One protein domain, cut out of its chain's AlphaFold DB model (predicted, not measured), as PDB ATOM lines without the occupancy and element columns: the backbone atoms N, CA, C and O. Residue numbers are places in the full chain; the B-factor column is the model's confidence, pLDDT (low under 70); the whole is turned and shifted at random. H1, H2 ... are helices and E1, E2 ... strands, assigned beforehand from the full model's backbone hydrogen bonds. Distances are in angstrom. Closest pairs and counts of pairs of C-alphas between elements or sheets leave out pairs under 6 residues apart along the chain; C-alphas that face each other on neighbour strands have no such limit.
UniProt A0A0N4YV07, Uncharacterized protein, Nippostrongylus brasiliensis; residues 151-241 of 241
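What this domain is: This is residues 151 to 241 of the 241 residues of an uncharacterized protein of Nippostrongylus brasiliensis (UniProt A0A0N4YV07). The longest helix, H5, crosses H3 in the middle of an elongated group of five helices, and H1 also packs on H3, crossing it steeply. H1 folds back through a tight link into H2, a helical hairpin that reaches one end of the long axis, while H4 turns off H3 towards the other end and the stretch with the short strand E1 passes beside H5. The printed part has 91 residues, with five named helices and one named strand in the order H1, H2, H3, H4, E1, H5; the class is mostly helix. The whole is compact, with a radius of gyration of the C-alphas of 13.6 A, and it spans 41 by 26 by 19 A.

Where its parts are: Start with H5, residues 226 to 240: find C-alpha 226 at (0.529, 30.479, 72.717) and go 20.5 A to C-alpha 240 at (-11.236, 13.667, 73.019). Next find H3, residues 184 to 197, 20.2 A long. H1, residues 151 to 162, begins at C-alpha 151, (1.273, 20.535, 79.580), and is 16.1 A long. H2 is residues 167 to 175, H4 is residues 199 to 207, and E1 is residues 213 to 215.

How they stand to each other: Look first at H3, the hub, which touches three helices. It touches H5 at a steep tilt of 57 degrees, the same way, where the C-alphas of Ser 188 and Gly 233 are closest at 4.2 A. It touches H1 at a steep tilt of 61 degrees, opposite ways; the closest C-alphas, of Ala 155 and Ser 186, are 4.6 A apart. H3 and H4 touch only at the corner, about perpendicular at 73 degrees, with the C-alphas of Asn 195 and Thr 202 closest at 4.7 A. With residues 156 to 161 alone, H1 touches H2, its partner in the hairpin, at a shallow tilt of 18 degrees; the C-alphas of Ile 157 and Ile 174 are closest at 5.8 A. H1 and H5 are near each other, with 5 pairs of C-alphas within 10 A. H4 and H5 are only just apart, at 8.4 A. E1 pairs with no named strand; its closest C-alpha to H5 is Met 214, 5.9 A from that of Glu 231. Every O i to N i+4 pair is within hydrogen-bond range in H1, H2, H3 and H4, and 10 of 11 are in H5.

The domain as a whole: Look for the two C-alphas farthest apart at Arg 168 and Gln 209, 41.9 A from each other. The printed part has no cut and no long link. The mean pLDDT of the printed part is 80.6; it is under 70 at residues 199 to 202, 204, 207 to 214 and 216 to 218.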
ATOM      1  N   VAL A 151       2.165  20.793  80.722       81.25
ATOM      2  CA  VAL A 151       1.273  20.535  79.580       81.25
ATOM      3  C   VAL A 151       1.903  21.037  78.283       81.25
ATOM      4  O   VAL A 151       1.943  20.302  77.303       81.25
ATOM      5  N   VAL A 152       2.458  22.250  78.284       84.25
ATOM      6  CA  VAL A 152       3.141  22.838  77.123       84.25
ATOM      7  C   VAL A 152       4.398  22.044  76.759       84.25
ATOM      8  O   VAL A 152       4.649  21.808  75.581       84.25
ATOM      9  N   GLU A 153       5.160  21.568  77.743       85.62
ATOM     10  CA  GLU A 153       6.336  20.731  77.495       85.62
ATOM     11  C   GLU A 153       5.950  19.351  76.944       85.62
ATOM     12  O   GLU A 153       6.563  18.869  75.992       85.62
ATOM     13  N   ALA A 154       4.896  18.726  77.471       85.31
ATOM     14  CA  ALA A 154       4.359  17.488  76.914       85.31
ATOM     15  C   ALA A 154       3.850  17.700  75.482       85.31
ATOM     16  O   ALA A 154       4.175  16.916  74.592       85.31
ATOM     17  N   ALA A 155       3.128  18.794  75.234       89.00
ATOM     18  CA  ALA A 155       2.659  19.173  73.908       89.00
ATOM     19  C   ALA A 155       3.817  19.406  72.933       89.00
ATOM     20  O   ALA A 155       3.721  19.037  71.763       89.00
ATOM     21  N   ARG A 156       4.932  19.976  73.401       92.31
ATOM     22  CA  ARG A 156       6.152  20.146  72.605       92.31
ATOM     23  C   ARG A 156       6.754  18.799  72.225       92.31
ATOM     24  O   ARG A 156       7.058  18.569  71.058       92.31
ATOM     25  N   ILE A 157       6.868  17.885  73.187       89.19
ATOM     26  CA  ILE A 157       7.360  16.523  72.947       89.19
ATOM     27  C   ILE A 157       6.462  15.797  71.939       89.19
ATOM     28  O   ILE A 157       6.977  15.207  70.992       89.19
ATOM     29  N   ILE A 158       5.138  15.881  72.098       90.38
ATOM     30  CA  ILE A 158       4.160  15.273  71.186       90.38
ATOM     31  C   ILE A 158       4.294  15.869  69.779       90.38
ATOM     32  O   ILE A 158       4.372  15.115  68.814       90.38
ATOM     33  N   ALA A 159       4.389  17.197  69.654       91.69
ATOM     34  CA  ALA A 159       4.551  17.870  68.365       91.69
ATOM     35  C   ALA A 159       5.849  17.465  67.653       91.69
ATOM     36  O   ALA A 159       5.840  17.218  66.451       91.69
ATOM     37  N   VAL A 160       6.963  17.371  68.386       90.75
ATOM     38  CA  VAL A 160       8.241  16.912  67.827       90.75
ATOM     39  C   VAL A 160       8.162  15.444  67.417       90.75
ATOM     40  O   VAL A 160       8.659  15.083  66.358       90.75
ATOM     41  N   TYR A 161       7.530  14.603  68.235       90.12
ATOM     42  CA  TYR A 161       7.419  13.172  67.969       90.12
ATOM     43  C   TYR A 161       6.520  12.856  66.766       90.12
ATOM     44  O   TYR A 161       6.824  11.942  66.006       90.12
ATOM     45  N   GLN A 162       5.435  13.614  66.584       90.56
ATOM     46  CA  GLN A 162       4.510  13.486  65.449       90.56
ATOM     47  C   GLN A 162       5.014  14.176  64.171       90.56
ATOM     48  O   GLN A 162       4.439  13.974  63.104       90.56
ATOM     49  N   GLY A 163       6.052  15.010  64.267       89.12
ATOM     50  CA  GLY A 163       6.632  15.707  63.124       89.12
ATOM     51  C   GLY A 163       7.431  14.789  62.196       89.12
ATOM     52  O   GLY A 163       7.882  13.709  62.578       89.12
ATOM     53  N   CYS A 164       7.652  15.252  60.964       80.44
ATOM     54  CA  CYS A 164       8.532  14.581  60.011       80.44
ATOM     55  C   CYS A 164       9.995  14.664  60.481       80.44
ATOM     56  O   CYS A 164      10.476  15.749  60.815       80.44
ATOM     57  N   GLY A 165      10.707  13.537  60.473       88.06
ATOM     58  CA  GLY A 165      12.122  13.468  60.839       88.06
ATOM     59  C   GLY A 165      12.554  12.050  61.195       88.06
ATOM     60  O   GLY A 165      11.724  11.156  61.378       88.06
ATOM     61  N   PHE A 166      13.862  11.833  61.306       91.06
ATOM     62  CA  PHE A 166      14.369  10.567  61.830       91.06
ATOM     63  C   PHE A 166      14.229  10.525  63.355       91.06
ATOM     64  O   PHE A 166      14.361  11.540  64.038       91.06
ATOM     65  N   LEU A 167      14.052   9.327  63.925       84.81
ATOM     66  CA  LEU A 167      13.933   9.148  65.380       84.81
ATOM     67  C   LEU A 167      15.085   9.821  66.150       84.81
ATOM     68  O   LEU A 167      14.863  10.436  67.191       84.81
ATOM     69  N   ARG A 168      16.312   9.741  65.619       89.56
ATOM     70  CA  ARG A 168      17.506  10.362  66.211       89.56
ATOM     71  C   ARG A 168      17.395  11.888  66.288       89.56
ATOM     72  O   ARG A 168      17.758  12.467  67.310       89.56
ATOM     73  N   GLU A 169      16.879  12.518  65.240       89.50
ATOM     74  CA  GLU A 169      16.676  13.969  65.178       89.50
ATOM     75  C   GLU A 169      15.566  14.389  66.140       89.50
ATOM     76  O   GLU A 169      15.752  15.314  66.927       89.50
ATOM     77  N   ASN A 170      14.460  13.640  66.175       86.56
ATOM     78  CA  ASN A 170      13.362  13.889  67.109       86.56
ATOM     79  C   ASN A 170      13.827  13.815  68.574       86.56
ATOM     80  O   ASN A 170      13.442  14.661  69.378       86.56
ATOM     81  N   VAL A 171      14.706  12.870  68.933       87.19
ATOM     82  CA  VAL A 171      15.290  12.792  70.286       87.19
ATOM     83  C   VAL A 171      16.154  14.015  70.602       87.19
ATOM     84  O   VAL A 171      16.002  14.602  71.675       87.19
ATOM     85  N   GLN A 172      17.020  14.438  69.679       88.94
ATOM     86  CA  GLN A 172      17.831  15.650  69.858       88.94
ATOM     87  C   GLN A 172      16.951  16.898  70.011       88.94
ATOM     88  O   GLN A 172      17.194  17.746  70.867       88.94
ATOM     89  N   TRP A 173      15.881  16.989  69.227       88.69
ATOM     90  CA  TRP A 173      14.914  18.078  69.288       88.69
ATOM     91  C   TRP A 173      14.097  18.092  70.582       88.69
ATOM     92  O   TRP A 173      13.820  19.163  71.120       88.69
ATOM     93  N   ILE A 174      13.750  16.924  71.124       85.75
ATOM     94  CA  ILE A 174      13.124  16.811  72.445       85.75
ATOM     95  C   ILE A 174      14.089  17.288  73.537       85.75
ATOM     96  O   ILE A 174      13.653  17.915  74.498       85.75
ATOM     97  N   GLN A 175      15.388  17.037  73.404       86.75
ATOM     98  CA  GLN A 175      16.375  17.492  74.387       86.75
ATOM     99  C   GLN A 175      16.673  18.992  74.301       86.75
ATOM    100  O   GLN A 175      17.135  19.559  75.285       86.75
ATOM    101  N   ASN A 176      16.395  19.636  73.165       87.00
ATOM    102  CA  ASN A 176      16.636  21.060  72.969       87.00
ATOM    103  C   ASN A 176      15.426  21.913  73.435       87.00
ATOM    104  O   ASN A 176      14.395  21.914  72.752       87.00
ATOM    105  N   PRO A 177      15.529  22.660  74.555       80.94
ATOM    106  CA  PRO A 177      14.432  23.481  75.077       80.94
ATOM    107  C   PRO A 177      14.166  24.747  74.249       80.94
ATOM    108  O   PRO A 177      13.063  25.290  74.297       80.94
ATOM    109  N   ASP A 178      15.132  25.203  73.449       86.06
ATOM    110  CA  ASP A 178      14.968  26.384  72.593       86.06
ATOM    111  C   ASP A 178      14.041  26.105  71.406       86.06
ATOM    112  O   ASP A 178      13.504  27.022  70.777       86.06
ATOM    113  N   ARG A 179      13.790  24.823  71.116       84.88
ATOM    114  CA  ARG A 179      12.888  24.402  70.051       84.88
ATOM    115  C   ARG A 179      11.434  24.448  70.506       84.88
ATOM    116  O   ARG A 179      10.836  23.433  70.862       84.88
ATOM    117  N   LYS A 180      10.856  25.643  70.432       83.94
ATOM    118  CA  LYS A 180       9.476  25.973  70.822       83.94
ATOM    119  C   LYS A 180       8.448  25.556  69.764       83.94
ATOM    120  O   LYS A 180       7.721  26.387  69.228       83.94
ATOM    121  N   LEU A 181       8.415  24.265  69.430       88.56
ATOM    122  CA  LEU A 181       7.437  23.696  68.502       88.56
ATOM    123  C   LEU A 181       6.241  23.150  69.278       88.56
ATOM    124  O   LEU A 181       6.372  22.155  69.980       88.56
ATOM    125  N   VAL A 182       5.077  23.771  69.128       89.50
ATOM    126  CA  VAL A 182       3.819  23.294  69.709       89.50
ATOM    127  C   VAL A 182       2.718  23.484  68.677       89.50
ATOM    128  O   VAL A 182       2.693  24.500  67.981       89.50
ATOM    129  N   THR A 183       1.816  22.512  68.571       89.56
ATOM    130  CA  THR A 183       0.628  22.603  67.722       89.56
ATOM    131  C   THR A 183      -0.618  22.547  68.589       89.56
ATOM    132  O   THR A 183      -0.607  22.011  69.696       89.56
ATOM    133  N   THR A 184      -1.724  23.076  68.082       90.06
ATOM    134  CA  THR A 184      -3.009  23.003  68.781       90.06
ATOM    135  C   THR A 184      -3.390  21.557  69.104       90.06
ATOM    136  O   THR A 184      -3.804  21.248  70.220       90.06
ATOM    137  N   TRP A 185      -3.167  20.646  68.153       89.56
ATOM    138  CA  TRP A 185      -3.414  19.216  68.328       89.56
ATOM    139  C   TRP A 185      -2.547  18.601  69.430       89.56
ATOM    140  O   TRP A 185      -3.054  17.876  70.283       89.56
ATOM    141  N   SER A 186      -1.253  18.932  69.473       90.50
ATOM    142  CA  SER A 186      -0.358  18.379  70.487       90.50
ATOM    143  C   SER A 186      -0.694  18.871  71.896       90.50
ATOM    144  O   SER A 186      -0.582  18.098  72.847       90.50
ATOM    145  N   ILE A 187      -1.180  20.112  72.036       89.31
ATOM    146  CA  ILE A 187      -1.742  20.612  73.300       89.31
ATOM    147  C   ILE A 187      -3.010  19.849  73.678       89.31
ATOM    148  O   ILE A 187      -3.174  19.480  74.838       89.31
ATOM    149  N   SER A 188      -3.881  19.581  72.706       87.88
ATOM    150  CA  SER A 188      -5.133  18.850  72.933       87.88
ATOM    151  C   SER A 188      -4.863  17.455  73.489       87.88
ATOM    152  O   SER A 188      -5.407  17.073  74.523       87.88
ATOM    153  N   LEU A 189      -3.941  16.727  72.855       86.31
ATOM    154  CA  LEU A 189      -3.507  15.406  73.307       86.31
ATOM    155  C   LEU A 189      -2.834  15.452  74.680       86.31
ATOM    156  O   LEU A 189      -3.058  14.561  75.497       86.31
ATOM    157  N   ALA A 190      -2.024  16.479  74.954       86.81
ATOM    158  CA  ALA A 190      -1.407  16.649  76.265       86.81
ATOM    159  C   ALA A 190      -2.470  16.847  77.356       86.81
ATOM    160  O   ALA A 190      -2.420  16.166  78.380       86.81
ATOM    161  N   TYR A 191      -3.452  17.724  77.136       84.31
ATOM    162  CA  TYR A 191      -4.548  17.928  78.084       84.31
ATOM    163  C   TYR A 191      -5.398  16.676  78.271       84.31
ATOM    164  O   TYR A 191      -5.640  16.311  79.417       84.31
ATOM    165  N   ALA A 192      -5.788  15.994  77.190       84.81
ATOM    166  CA  ALA A 192      -6.546  14.746  77.272       84.81
ATOM    167  C   ALA A 192      -5.782  13.688  78.087       84.81
ATOM    168  O   ALA A 192      -6.325  13.103  79.020       84.81
ATOM    169  N   PHE A 193      -4.479  13.526  77.830       81.12
ATOM    170  CA  PHE A 193      -3.632  12.618  78.601       81.12
ATOM    171  C   PHE A 193      -3.586  12.982  80.093       81.12
ATOM    172  O   PHE A 193      -3.686  12.109  80.959       81.12
ATOM    173  N   PHE A 194      -3.382  14.261  80.421       77.94
ATOM    174  CA  PHE A 194      -3.303  14.684  81.818       77.94
ATOM    175  C   PHE A 194      -4.659  14.665  82.516       77.94
ATOM    176  O   PHE A 194      -4.676  14.467  83.728       77.94
ATOM    177  N   ASN A 195      -5.767  14.798  81.790       77.38
ATOM    178  CA  ASN A 195      -7.109  14.658  82.344       77.38
ATOM    179  C   ASN A 195      -7.326  13.267  82.961       77.38
ATOM    180  O   ASN A 195      -7.929  13.161  84.025       77.38
ATOM    181  N   ASP A 196      -6.741  12.223  82.370       73.88
ATOM    182  CA  ASP A 196      -6.847  10.846  82.875       73.88
ATOM    183  C   ASP A 196      -5.836  10.511  83.982       73.88
ATOM    184  O   ASP A 196      -5.978   9.521  84.703       73.88
ATOM    185  N   ARG A 197      -4.743  11.276  84.083       71.00
ATOM    186  CA  ARG A 197      -3.560  10.902  84.886       71.00
ATOM    187  C   ARG A 197      -3.224  11.874  86.003       71.00
ATOM    188  O   ARG A 197      -2.455  11.520  86.896       71.00
ATOM    189  N   CYS A 198      -3.756  13.087  85.957       73.19
ATOM    190  CA  CYS A 198      -3.509  14.123  86.940       73.19
ATOM    191  C   CYS A 198      -4.835  14.617  87.505       73.19
ATOM    192  O   CYS A 198      -5.511  15.423  86.870       73.19
ATOM    193  N   MET A 199      -5.136  14.221  88.748       68.25
ATOM    194  CA  MET A 199      -6.321  14.694  89.475       68.25
ATOM    195  C   MET A 199      -6.476  16.216  89.437       68.25
ATOM    196  O   MET A 199      -7.598  16.692  89.413       68.25
ATOM    197  N   HIS A 200      -5.392  16.996  89.397       66.38
ATOM    198  CA  HIS A 200      -5.494  18.457  89.318       66.38
ATOM    199  C   HIS A 200      -6.084  18.927  87.992       66.38
ATOM    200  O   HIS A 200      -6.936  19.809  87.989       66.38
ATOM    201  N   VAL A 201      -5.658  18.329  86.877       67.50
ATOM    202  CA  VAL A 201      -6.211  18.642  85.554       67.50
ATOM    203  C   VAL A 201      -7.649  18.141  85.466       67.50
ATOM    204  O   VAL A 201      -8.497  18.882  84.988       67.50
ATOM    205  N   THR A 202      -7.951  16.968  86.029       69.75
ATOM    206  CA  THR A 202      -9.323  16.446  86.130       69.75
ATOM    207  C   THR A 202     -10.231  17.359  86.954       69.75
ATOM    208  O   THR A 202     -11.338  17.686  86.538       69.75
ATOM    209  N   ILE A 203      -9.763  17.816  88.118       70.50
ATOM    210  CA  ILE A 203     -10.498  18.726  88.999       70.50
ATOM    211  C   ILE A 203     -10.706  20.061  88.278       70.50
ATOM    212  O   ILE A 203     -11.846  20.510  88.188       70.50
ATOM    213  N   MET A 204      -9.662  20.649  87.677       69.19
ATOM    214  CA  MET A 204      -9.799  21.840  86.828       69.19
ATOM    215  C   MET A 204     -10.852  21.631  85.729       69.19
ATOM    216  O   MET A 204     -11.759  22.450  85.590       69.19
ATOM    217  N   ALA A 205     -10.767  20.527  84.985       70.38
ATOM    218  CA  ALA A 205     -11.693  20.192  83.908       70.38
ATOM    219  C   ALA A 205     -13.139  20.077  84.404       70.38
ATOM    220  O   ALA A 205     -14.046  20.581  83.748       70.38
ATOM    221  N   SER A 206     -13.343  19.471  85.577       71.19
ATOM    222  CA  SER A 206     -14.664  19.278  86.189       71.19
ATOM    223  C   SER A 206     -15.302  20.572  86.708       71.19
ATOM    224  O   SER A 206     -16.524  20.694  86.734       71.19
ATOM    225  N   LEU A 207     -14.484  21.544  87.118       66.94
ATOM    226  CA  LEU A 207     -14.947  22.811  87.691       66.94
ATOM    227  C   LEU A 207     -15.169  23.881  86.634       66.94
ATOM    228  O   LEU A 207     -15.930  24.828  86.846       66.94
ATOM    229  N   MET A 208     -14.499  23.749  85.495       65.94
ATOM    230  CA  MET A 208     -14.781  24.586  84.349       65.94
ATOM    231  C   MET A 208     -16.074  24.121  83.692       65.94
ATOM    232  O   MET A 208     -16.216  22.975  83.274       65.94
ATOM    233  N   GLN A 209     -17.017  25.049  83.540       64.12
ATOM    234  CA  GLN A 209     -18.217  24.801  82.749       64.12
ATOM    235  C   GLN A 209     -17.829  24.347  81.329       64.12
ATOM    236  O   GLN A 209     -16.759  24.696  80.814       64.12
ATOM    237  N   ARG A 210     -18.706  23.578  80.668       63.97
ATOM    238  CA  ARG A 210     -18.461  23.095  79.294       63.97
ATOM    239  C   ARG A 210     -18.093  24.242  78.340       63.97
ATOM    240  O   ARG A 210     -17.113  24.111  77.612       63.97
ATOM    241  N   ASP A 211     -18.730  25.400  78.515       68.19
ATOM    242  CA  ASP A 211     -18.501  26.623  77.729       68.19
ATOM    243  C   ASP A 211     -17.469  27.590  78.348       68.19
ATOM    244  O   ASP A 211     -17.376  28.753  77.949       68.19
ATOM    245  N   GLY A 212     -16.730  27.150  79.368       67.69
ATOM    246  CA  GLY A 212     -15.733  27.967  80.051       67.69
ATOM    247  C   GLY A 212     -14.535  28.270  79.152       67.69
ATOM    248  O   GLY A 212     -13.947  27.361  78.558       67.69
ATOM    249  N   ILE A 213     -14.156  29.545  79.089       68.69
ATOM    250  CA  ILE A 213     -12.961  30.025  78.393       68.69
ATOM    251  C   ILE A 213     -11.797  30.048  79.388       68.69
ATOM    252  O   ILE A 213     -11.863  30.722  80.419       68.69
ATOM    253  N   MET A 214     -10.724  29.321  79.073       69.38
ATOM    254  CA  MET A 214      -9.481  29.322  79.845       69.38
ATOM    255  C   MET A 214      -8.543  30.394  79.275       69.38
ATOM    256  O   MET A 214      -8.042  30.246  78.162       69.38
ATOM    257  N   ARG A 215      -8.322  31.488  80.014       70.44
ATOM    258  CA  ARG A 215      -7.383  32.550  79.633       70.44
ATOM    259  C   ARG A 215      -6.077  32.351  80.397       70.44
ATOM    260  O   ARG A 215      -6.044  32.390  81.624       70.44
ATOM    261  N   HIS A 216      -4.983  32.150  79.670       68.31
ATOM    262  CA  HIS A 216      -3.656  32.040  80.274       68.31
ATOM    263  C   HIS A 216      -2.937  33.387  80.322       68.31
ATOM    264  O   HIS A 216      -3.066  34.205  79.407       68.31
ATOM    265  N   ALA A 217      -2.111  33.574  81.356       68.94
ATOM    266  CA  ALA A 217      -1.137  34.654  81.389       68.94
ATOM    267  C   ALA A 217      -0.264  34.574  80.135       68.94
ATOM    268  O   ALA A 217       0.067  33.487  79.649       68.94
ATOM    269  N   ARG A 218       0.158  35.731  79.626       69.94
ATOM    270  CA  ARG A 218       1.096  35.779  78.506       69.94
ATOM    271  C   ARG A 218       2.372  35.029  78.891       69.94
ATOM    272  O   ARG A 218       3.094  35.472  79.777       69.94
ATOM    273  N   VAL A 219       2.666  33.929  78.202       73.75
ATOM    274  CA  VAL A 219       3.882  33.146  78.451       73.75
ATOM    275  C   VAL A 219       5.060  33.837  77.750       73.75
ATOM    276  O   VAL A 219       5.082  33.899  76.514       73.75
ATOM    277  N   PRO A 220       6.035  34.401  78.485       73.81
ATOM    278  CA  PRO A 220       7.158  35.092  77.868       73.81
ATOM    279  C   PRO A 220       8.029  34.118  77.061       73.81
ATOM    280  O   PRO A 220       8.219  32.958  77.420       73.81
ATOM    281  N   GLY A 221       8.571  34.605  75.944       78.69
ATOM    282  CA  GLY A 221       9.512  33.857  75.110       78.69
ATOM    283  C   GLY A 221       8.893  32.965  74.029       78.69
ATOM    284  O   GLY A 221       9.656  32.359  73.281       78.69
ATOM    285  N   TRP A 222       7.571  32.883  73.896       76.81
ATOM    286  CA  TRP A 222       6.924  32.234  72.748       76.81
ATOM    287  C   TRP A 222       6.639  33.263  71.650       76.81
ATOM    288  O   TRP A 222       6.211  34.380  71.937       76.81
ATOM    289  N   THR A 223       6.939  32.912  70.398       70.00
ATOM    290  CA  THR A 223       6.793  33.818  69.243       70.00
ATOM    291  C   THR A 223       5.367  33.857  68.699       70.00
ATOM    292  O   THR A 223       4.968  34.855  68.104       70.00
ATOM    293  N   CYS A 224       4.596  32.789  68.908       74.00
ATOM    294  CA  CYS A 224       3.181  32.697  68.570       74.00
ATOM    295  C   CYS A 224       2.293  33.073  69.766       74.00
ATOM    296  O   CYS A 224       2.744  33.077  70.914       74.00
ATOM    297  N   ASP A 225       1.019  33.373  69.492       83.00
ATOM    298  CA  ASP A 225      -0.005  33.561  70.523       83.00
ATOM    299  C   ASP A 225      -0.327  32.217  71.191       83.00
ATOM    300  O   ASP A 225      -1.337  31.564  70.927       83.00
ATOM    301  N   ILE A 226       0.603  31.763  72.028       80.88
ATOM    302  CA  ILE A 226       0.529  30.479  72.717       80.88
ATOM    303  C   ILE A 226      -0.687  30.425  73.641       80.88
ATOM    304  O   ILE A 226      -1.240  29.352  73.835       80.88
ATOM    305  N   VAL A 227      -1.153  31.573  74.146       81.56
ATOM    306  CA  VAL A 227      -2.385  31.661  74.937       81.56
ATOM    307  C   VAL A 227      -3.568  31.199  74.094       81.56
ATOM    308  O   VAL A 227      -4.326  30.336  74.532       81.56
ATOM    309  N   HIS A 228      -3.678  31.694  72.860       83.44
ATOM    310  CA  HIS A 228      -4.730  31.273  71.941       83.44
ATOM    311  C   HIS A 228      -4.610  29.797  71.527       83.44
ATOM    312  O   HIS A 228      -5.612  29.086  71.472       83.44
ATOM    313  N   ILE A 229      -3.392  29.298  71.284       83.94
ATOM    314  CA  ILE A 229      -3.170  27.879  70.948       83.94
ATOM    315  C   ILE A 229      -3.566  26.978  72.127       83.94
ATOM    316  O   ILE A 229      -4.207  25.949  71.913       83.94
ATOM    317  N   ILE A 230      -3.228  27.368  73.361       83.00
ATOM    318  CA  ILE A 230      -3.615  26.632  74.569       83.00
ATOM    319  C   ILE A 230      -5.136  26.621  74.727       83.00
ATOM    320  O   ILE A 230      -5.709  25.569  74.997       83.00
ATOM    321  N   GLU A 231      -5.791  27.759  74.502       83.75
ATOM    322  CA  GLU A 231      -7.247  27.875  74.577       83.75
ATOM    323  C   GLU A 231      -7.949  26.950  73.571       83.75
ATOM    324  O   GLU A 231      -8.871  26.221  73.941       83.75
ATOM    325  N   ILE A 232      -7.511  26.938  72.306       84.62
ATOM    326  CA  ILE A 232      -8.092  26.040  71.297       84.62
ATOM    327  C   ILE A 232      -7.774  24.581  71.644       84.62
ATOM    328  O   ILE A 232      -8.661  23.732  71.569       84.62
ATOM    329  N   GLY A 233      -6.538  24.287  72.058       82.31
ATOM    330  CA  GLY A 233      -6.126  22.934  72.422       82.31
ATOM    331  C   GLY A 233      -6.930  22.369  73.594       82.31
ATOM    332  O   GLY A 233      -7.337  21.214  73.569       82.31
ATOM    333  N   TRP A 234      -7.245  23.198  74.588       81.81
ATOM    334  CA  TRP A 234      -8.140  22.831  75.685       81.81
ATOM    335  C   TRP A 234      -9.548  22.471  75.202       81.81
ATOM    336  O   TRP A 234     -10.112  21.475  75.647       81.81
ATOM    337  N   ARG A 235     -10.122  23.253  74.276       84.25
ATOM    338  CA  ARG A 235     -11.454  22.958  73.718       84.25
ATOM    339  C   ARG A 235     -11.464  21.619  72.990       84.25
ATOM    340  O   ARG A 235     -12.329  20.804  73.262       84.25
ATOM    341  N   LEU A 236     -10.463  21.385  72.145       84.38
ATOM    342  CA  LEU A 236     -10.314  20.121  71.428       84.38
ATOM    343  C   LEU A 236     -10.076  18.939  72.377       84.38
ATOM    344  O   LEU A 236     -10.580  17.853  72.126       84.38
ATOM    345  N   ALA A 237      -9.345  19.131  73.479       82.88
ATOM    346  CA  ALA A 237      -9.126  18.076  74.468       82.88
ATOM    347  C   ALA A 237     -10.433  17.567  75.087       82.88
ATOM    348  O   ALA A 237     -10.551  16.371  75.327       82.88
ATOM    349  N   LYS A 238     -11.418  18.452  75.302       79.50
ATOM    350  CA  LYS A 238     -12.744  18.063  75.808       79.50
ATOM    351  C   LYS A 238     -13.514  17.171  74.834       79.50
ATOM    352  O   LYS A 238     -14.333  16.385  75.285       79.50
ATOM    353  N   ASP A 239     -13.263  17.294  73.533       81.44
ATOM    354  CA  ASP A 239     -13.894  16.443  72.517       81.44
ATOM    355  C   ASP A 239     -13.209  15.064  72.413       81.44
ATOM    356  O   ASP A 239     -13.741  14.153  71.783       81.44
ATOM    357  N   LEU A 240     -12.023  14.906  73.019       77.62
ATOM    358  CA  LEU A 240     -11.236  13.667  73.019       77.62
ATOM    359  C   LEU A 240     -11.465  12.784  74.260       77.62
ATOM    360  O   LEU A 240     -11.000  11.645  74.259       77.62
ATOM    361  N   THR A 241     -12.130  13.297  75.301       70.88
ATOM    362  CA  THR A 241     -12.369  12.625  76.598       70.88
ATOM    363  C   THR A 241     -13.853  12.475  76.881       70.88
ATOM    364  O   THR A 241     -14.284  11.357  77.230       70.88
TER     365      THR A 241